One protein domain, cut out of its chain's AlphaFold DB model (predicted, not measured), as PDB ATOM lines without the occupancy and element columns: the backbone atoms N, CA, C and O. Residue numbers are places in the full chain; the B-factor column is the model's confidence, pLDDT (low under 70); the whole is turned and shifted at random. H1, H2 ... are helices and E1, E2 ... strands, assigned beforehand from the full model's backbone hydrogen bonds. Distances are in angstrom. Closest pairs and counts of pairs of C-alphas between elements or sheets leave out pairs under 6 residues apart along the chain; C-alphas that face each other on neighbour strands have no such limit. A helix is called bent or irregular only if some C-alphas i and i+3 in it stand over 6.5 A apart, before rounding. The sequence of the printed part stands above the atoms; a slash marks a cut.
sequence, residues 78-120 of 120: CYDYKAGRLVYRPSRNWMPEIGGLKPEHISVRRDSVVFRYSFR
ATOM      1  N   CYS A  78     -25.654  36.532   4.652       87.56
ATOM      2  CA  CYS A  78     -25.204  35.575   5.655       87.56
ATOM      3  C   CYS A  78     -26.396  34.858   6.285       87.56
ATOM      4  O   CYS A  78     -27.391  35.491   6.639       87.56
ATOM      5  N   TYR A  79     -26.299  33.539   6.439       87.44
ATOM      6  CA  TYR A  79     -27.286  32.760   7.175       87.44
ATOM      7  C   TYR A  79     -26.773  32.465   8.587       87.44
ATOM      8  O   TYR A  79     -25.753  31.809   8.774       87.44
ATOM      9  N   ASP A  80     -27.495  32.961   9.587       85.94
ATOM     10  CA  ASP A  80     -27.207  32.743  11.001       85.94
ATOM     11  C   ASP A  80     -27.920  31.462  11.453       85.94
ATOM     12  O   ASP A  80     -29.113  31.483  11.770       85.94
ATOM     13  N   TYR A  81     -27.189  30.342  11.478       82.88
ATOM     14  CA  TYR A  81     -27.724  29.034  11.885       82.88
ATOM     15  C   TYR A  81     -28.220  29.022  13.332       82.88
ATOM     16  O   TYR A  81     -29.188  28.329  13.639       82.88
ATOM     17  N   LYS A  82     -27.590  29.799  14.223       83.50
ATOM     18  CA  LYS A  82     -27.985  29.857  15.638       83.50
ATOM     19  C   LYS A  82     -29.300  30.609  15.810       83.50
ATOM     20  O   LYS A  82     -30.145  30.195  16.597       83.50
ATOM     21  N   ALA A  83     -29.478  31.707  15.079       83.81
ATOM     22  CA  ALA A  83     -30.701  32.502  15.150       83.81
ATOM     23  C   ALA A  83     -31.794  32.055  14.162       83.81
ATOM     24  O   ALA A  83     -32.921  32.544  14.273       83.81
ATOM     25  N   GLY A  84     -31.485  31.165  13.212       88.69
ATOM     26  CA  GLY A  84     -32.412  30.678  12.189       88.69
ATOM     27  C   GLY A  84     -32.889  31.780  11.240       88.69
ATOM     28  O   GLY A  84     -34.074  31.833  10.907       88.69
ATOM     29  N   ARG A  85     -32.000  32.704  10.857       90.62
ATOM     30  CA  ARG A  85     -32.352  33.875  10.034       90.62
ATOM     31  C   ARG A  85     -31.320  34.150   8.949       90.62
ATOM     32  O   ARG A  85     -30.125  33.965   9.155       90.62
ATOM     33  N   LEU A  86     -31.794  34.681   7.833       91.12
ATOM     34  CA  LEU A  86     -30.972  35.220   6.759       91.12
ATOM     35  C   LEU A  86     -30.775  36.718   6.991       91.12
ATOM     36  O   LEU A  86     -31.753  37.437   7.160       91.12
ATOM     37  N   VAL A  87     -29.537  37.196   7.010       91.62
ATOM     38  CA  VAL A  87     -29.191  38.615   7.120       91.62
ATOM     39  C   VAL A  87     -28.720  39.104   5.757       91.62
ATOM     40  O   VAL A  87     -27.765  38.560   5.204       91.62
ATOM     41  N   TYR A  88     -29.376  40.139   5.236       92.00
ATOM     42  CA  TYR A  88     -29.024  40.776   3.971       92.00
ATOM     43  C   TYR A  88     -28.678  42.246   4.215       92.00
ATOM     44  O   TYR A  88     -29.539  43.035   4.600       92.00
ATOM     45  N   ARG A  89     -27.404  42.610   4.034       90.31
ATOM     46  CA  ARG A  89     -26.862  43.948   4.350       90.31
ATOM     47  C   ARG A  89     -27.051  44.998   3.244       90.31
ATOM     48  O   ARG A  89     -27.268  46.164   3.582       90.31
ATOM     49  N   PRO A  90     -26.998  44.663   1.939       92.25
ATOM     50  CA  PRO A  90     -27.285  45.624   0.869       92.25
ATOM     51  C   PRO A  90     -28.730  46.134   0.864       92.25
ATOM     52  O   PRO A  90     -29.039  47.096   0.163       92.25
ATOM     53  N   SER A  91     -29.612  45.537   1.672       91.69
ATOM     54  CA  SER A  91     -30.997  45.977   1.816       91.69
ATOM     55  C   SER A  91     -31.137  47.432   2.245       91.69
ATOM     56  O   SER A  91     -32.168  48.030   1.968       91.69
ATOM     57  N   ARG A  92     -30.123  48.009   2.908       91.69
ATOM     58  CA  ARG A  92     -30.121  49.403   3.376       91.69
ATOM     59  C   ARG A  92     -30.481  50.422   2.288       91.69
ATOM     60  O   ARG A  92     -31.097  51.426   2.608       91.69
ATOM     61  N   ASN A  93     -30.169  50.128   1.022       91.62
ATOM     62  CA  ASN A  93     -30.486  50.990  -0.125       91.62
ATOM     63  C   ASN A  93     -31.984  51.008  -0.479       91.62
ATOM     64  O   ASN A  93     -32.436  51.883  -1.207       91.62
ATOM     65  N   TRP A  94     -32.736  50.026   0.012       91.88
ATOM     66  CA  TRP A  94     -34.157  49.819  -0.275       91.88
ATOM     67  C   TRP A  94     -35.025  49.948   0.978       91.88
ATOM     68  O   TRP A  94     -36.244  49.799   0.914       91.88
ATOM     69  N   MET A  95     -34.402  50.173   2.136       94.31
ATOM     70  CA  MET A  95     -35.106  50.356   3.396       94.31
ATOM     71  C   MET A  95     -35.694  51.767   3.456       94.31
ATOM     72  O   MET A  95     -35.035  52.714   3.031       94.31
ATOM     73  N   PRO A  96     -36.909  51.933   4.007       93.81
ATOM     74  CA  PRO A  96     -37.495  53.253   4.146       93.81
ATOM     75  C   PRO A  96     -36.630  54.112   5.068       93.81
ATOM     76  O   PRO A  96     -36.177  53.658   6.127       93.81
ATOM     77  N   GLU A  97     -36.409  55.356   4.653       93.25
ATOM     78  CA  GLU A  97     -35.716  56.343   5.466       93.25
ATOM     79  C   GLU A  97     -36.654  56.864   6.553       93.25
ATOM     80  O   GLU A  97     -37.756  57.339   6.284       93.25
ATOM     81  N   ILE A  98     -36.200  56.774   7.799       93.31
ATOM     82  CA  ILE A  98     -36.910  57.298   8.962       93.31
ATOM     83  C   ILE A  98     -36.012  58.374   9.570       93.31
ATOM     84  O   ILE A  98     -34.828  58.133   9.813       93.31
ATOM     85  N   GLY A  99     -36.555  59.573   9.786       96.12
ATOM     86  CA  GLY A  99     -35.797  60.706  10.317       96.12
ATOM     87  C   GLY A  99     -35.090  60.362  11.633       96.12
ATOM     88  O   GLY A  99     -35.693  59.788  12.534       96.12
ATOM     89  N   GLY A 100     -33.798  60.690  11.733       94.62
ATOM     90  CA  GLY A 100     -32.970  60.396  12.913       94.62
ATOM     91  C   GLY A 100     -32.493  58.942  13.033       94.62
ATOM     92  O   GLY A 100     -31.692  58.641  13.917       94.62
ATOM     93  N   LEU A 101     -32.918  58.054  12.130       96.62
ATOM     94  CA  LEU A 101     -32.469  56.668  12.071       96.62
ATOM     95  C   LEU A 101     -31.607  56.423  10.826       96.62
ATOM     96  O   LEU A 101     -31.735  57.080   9.787       96.62
ATOM     97  N   LYS A 102     -30.690  55.466  10.931       95.62
ATOM     98  CA  LYS A 102     -29.853  54.971   9.840       95.62
ATOM     99  C   LYS A 102     -30.213  53.504   9.569       95.62
ATOM    100  O   LYS A 102     -30.208  52.706  10.507       95.62
ATOM    101  N   PRO A 103     -30.555  53.132   8.324       95.06
ATOM    102  CA  PRO A 103     -30.838  51.744   7.982       95.06
ATOM    103  C   PRO A 103     -29.553  50.910   8.024       95.06
ATOM    104  O   PRO A 103     -28.526  51.308   7.474       95.06
ATOM    105  N   GLU A 104     -29.621  49.742   8.661       92.06
ATOM    106  CA  GLU A 104     -28.486  48.824   8.793       92.06
ATOM    107  C   GLU A 104     -28.648  47.615   7.866       92.06
ATOM    108  O   GLU A 104     -27.863  47.426   6.938       92.06
ATOM    109  N   HIS A 105     -29.670  46.786   8.102       92.62
ATOM    110  CA  HIS A 105     -29.940  45.593   7.300       92.62
ATOM    111  C   HIS A 105     -31.342  45.033   7.539       92.62
ATOM    112  O   HIS A 105     -32.014  45.371   8.518       92.62
ATOM    113  N   ILE A 106     -31.739  44.095   6.682       94.12
ATOM    114  CA  ILE A 106     -32.933  43.272   6.849       94.12
ATOM    115  C   ILE A 106     -32.508  41.880   7.306       94.12
ATOM    116  O   ILE A 106     -31.543  41.306   6.796       94.12
ATOM    117  N   SER A 107     -33.244  41.325   8.264       92.94
ATOM    118  CA  SER A 107     -33.156  39.909   8.599       92.94
ATOM    119  C   SER A 107     -34.487  39.209   8.372       92.94
ATOM    120  O   SER A 107     -35.534  39.705   8.783       92.94
ATOM    121  N   VAL A 108     -34.439  38.065   7.701       93.38
ATOM    122  CA  VAL A 108     -35.611  37.284   7.308       93.38
ATOM    123  C   VAL A 108     -35.590  35.956   8.049       93.38
ATOM    124  O   VAL A 108     -34.596  35.227   8.029       93.38
ATOM    125  N   ARG A 109     -36.700  35.651   8.708       93.50
ATOM    126  CA  ARG A 109     -37.029  34.351   9.294       93.50
ATOM    127  C   ARG A 109     -38.179  33.738   8.498       93.50
ATOM    128  O   ARG A 109     -38.744  34.371   7.612       93.50
ATOM    129  N   ARG A 110     -38.547  32.500   8.828       91.75
ATOM    130  CA  ARG A 110     -39.673  31.808   8.180       91.75
ATOM    131  C   ARG A 110     -41.009  32.543   8.365       91.75
ATOM    132  O   ARG A 110     -41.869  32.448   7.502       91.75
ATOM    133  N   ASP A 111     -41.175  33.243   9.478       95.56
ATOM    134  CA  ASP A 111     -42.427  33.851   9.935       95.56
ATOM    135  C   ASP A 111     -42.371  35.384  10.032       95.56
ATOM    136  O   ASP A 111     -43.390  36.029  10.265       95.56
ATOM    137  N   SER A 112     -41.188  35.982   9.894       94.00
ATOM    138  CA  SER A 112     -40.982  37.399  10.190       94.00
ATOM    139  C   SER A 112     -39.875  38.032   9.356       94.00
ATOM    140  O   SER A 112     -38.876  37.405   8.999       94.00
ATOM    141  N   VAL A 113     -40.047  39.324   9.082       94.00
ATOM    142  CA  VAL A 113     -39.040  40.186   8.463       94.00
ATOM    143  C   VAL A 113     -38.739  41.320   9.433       94.00
ATOM    144  O   VAL A 113     -39.638  42.052   9.841       94.00
ATOM    145  N   VAL A 114     -37.474  41.452   9.827       94.12
ATOM    146  CA  VAL A 114     -37.020  42.444  10.804       94.12
ATOM    147  C   VAL A 114     -36.085  43.429  10.123       94.12
ATOM    148  O   VAL A 114     -35.024  43.052   9.623       94.12
ATOM    149  N   PHE A 115     -36.466  44.699  10.159       94.94
ATOM    150  CA  PHE A 115     -35.681  45.824   9.669       94.94
ATOM    151  C   PHE A 115     -34.875  46.402  10.826       94.94
ATOM    152  O   PHE A 115     -35.450  46.824  11.831       94.94
ATOM    153  N   ARG A 116     -33.546  46.408  10.714       93.88
ATOM    154  CA  ARG A 116     -32.679  46.954  11.757       93.88
ATOM    155  C   ARG A 116     -32.236  48.365  11.404       93.88
ATOM    156  O   ARG A 116     -31.749  48.611  10.302       93.88
ATOM    157  N   TYR A 117     -32.372  49.253  12.379       96.25
ATOM    158  CA  TYR A 117     -31.941  50.640  12.310       96.25
ATOM    159  C   TYR A 117     -31.016  50.957  13.486       96.25
ATOM    160  O   TYR A 117     -31.139  50.358  14.556       96.25
ATOM    161  N   SER A 118     -30.106  51.899  13.280       94.19
ATOM    162  CA  SER A 118     -29.294  52.530  14.320       94.19
ATOM    163  C   SER A 118     -29.688  54.004  14.456       94.19
ATOM    164  O   SER A 118     -30.238  54.595  13.525       94.19
ATOM    165  N   PHE A 119     -29.463  54.600  15.626       96.25
ATOM    166  CA  PHE A 119     -29.598  56.049  15.781       96.25
ATOM    167  C   PHE A 119     -28.420  56.738  15.094       96.25
ATOM    168  O   PHE A 119     -27.298  56.227  15.148       96.25
ATOM    169  N   ARG A 120     -28.697  57.858  14.421       87.31
ATOM    170  CA  ARG A 120     -27.646  58.728  13.882       87.31
ATOM    171  C   ARG A 120     -26.903  59.459  14.992       87.31
ATOM    172  O   ARG A 120     -27.551  59.790  16.008       87.31
TER     173      ARG A 120
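What this domain is: This is residues 78 to 120 of the 120 residues of an uncharacterized protein of Betaproteobacteria bacterium GR16-43 (UniProt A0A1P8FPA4). A long, twisted hairpin of two strands, E3 and E4, makes most of the length, and a shorter hairpin, E1 and E2, lies side by side with one end of E3, so that the four strands form one strongly twisted sheet. Between the two hairpins the chain passes through the one short helix, H1, which packs on E3 near Pro 103. The printed part has 43 residues, with the named elements E1, E2, H1, E3 and E4 in that order along the chain; the sheet's order is E1, E2, E3, E4, antiparallel throughout, and the class is mostly strand. The whole is only just compact, close to loose, with a radius of gyration of the C-alphas of 11.0 A, and its elongated outline spans 32 by 18 by 17 A.

Where its parts are: E1 is residues 78 to 80, 6.4 A from first to last C-alpha, and begins at C-alpha 78 at (-25.204, 35.575, 5.655). E2 is residues 85 to 88, 9.8 A long. H1 is residues 90 to 93, neither bent nor irregular, but only just: C-alphas 90 and 93 are 6.3 A apart. E3, residues 101 to 108, is the longest strand by residues and measures 20.2 A; it begins at C-alpha 101 at (-32.469, 56.668, 12.071) and bends by 55 degrees at residue 104. E4 is residues 113 to 119, 19.9 A long, and ends at C-alpha 119 at (-29.598, 56.049, 15.781).

How they stand to each other: E1 and E2 form an antiparallel hairpin at 156 degrees, with N 80 and O 85 2.8 A apart, within hydrogen-bond range. E2 is also the antiparallel neighbour of E3, at 134 degrees; C-alphas 87 and 107 face each other at 4.4 A, and N 108 and O 86 are within hydrogen-bond range at 2.8 A. E3 and E4 form the second antiparallel hairpin, at 157 degrees, with N 102 and O 118 at 2.8 A and N 107 and O 114 at 2.8 A, both within hydrogen-bond range. E1 and E4 are the edge strands and are apart. H1 is on the sheet at a height over the sheet of 4.4 A, only just above the sheet's level. It is over none of the strands, but only just: 2 of its 4 C-alphas fall on E3. The closest C-alphas of H1 and E3 are those of Arg 92 and Pro 103, 5.2 A apart. H1 is too short for any O i to N i+4 pair, and its one O i to N i+3 pair is within hydrogen-bond range.

The domain as a whole: The two C-alphas farthest apart, those of Tyr 81 and Gly 99, are 32.7 A from each other. The printed part has no cut, and it ends at Arg 120, the chain's last residue. The links E1 to E2, E2 to H1 and E3 to E4 are tight, and the link H1 to E3, with 7 residues, is short. The mean pLDDT of the printed part is 92.1, and no printed residue is under 70.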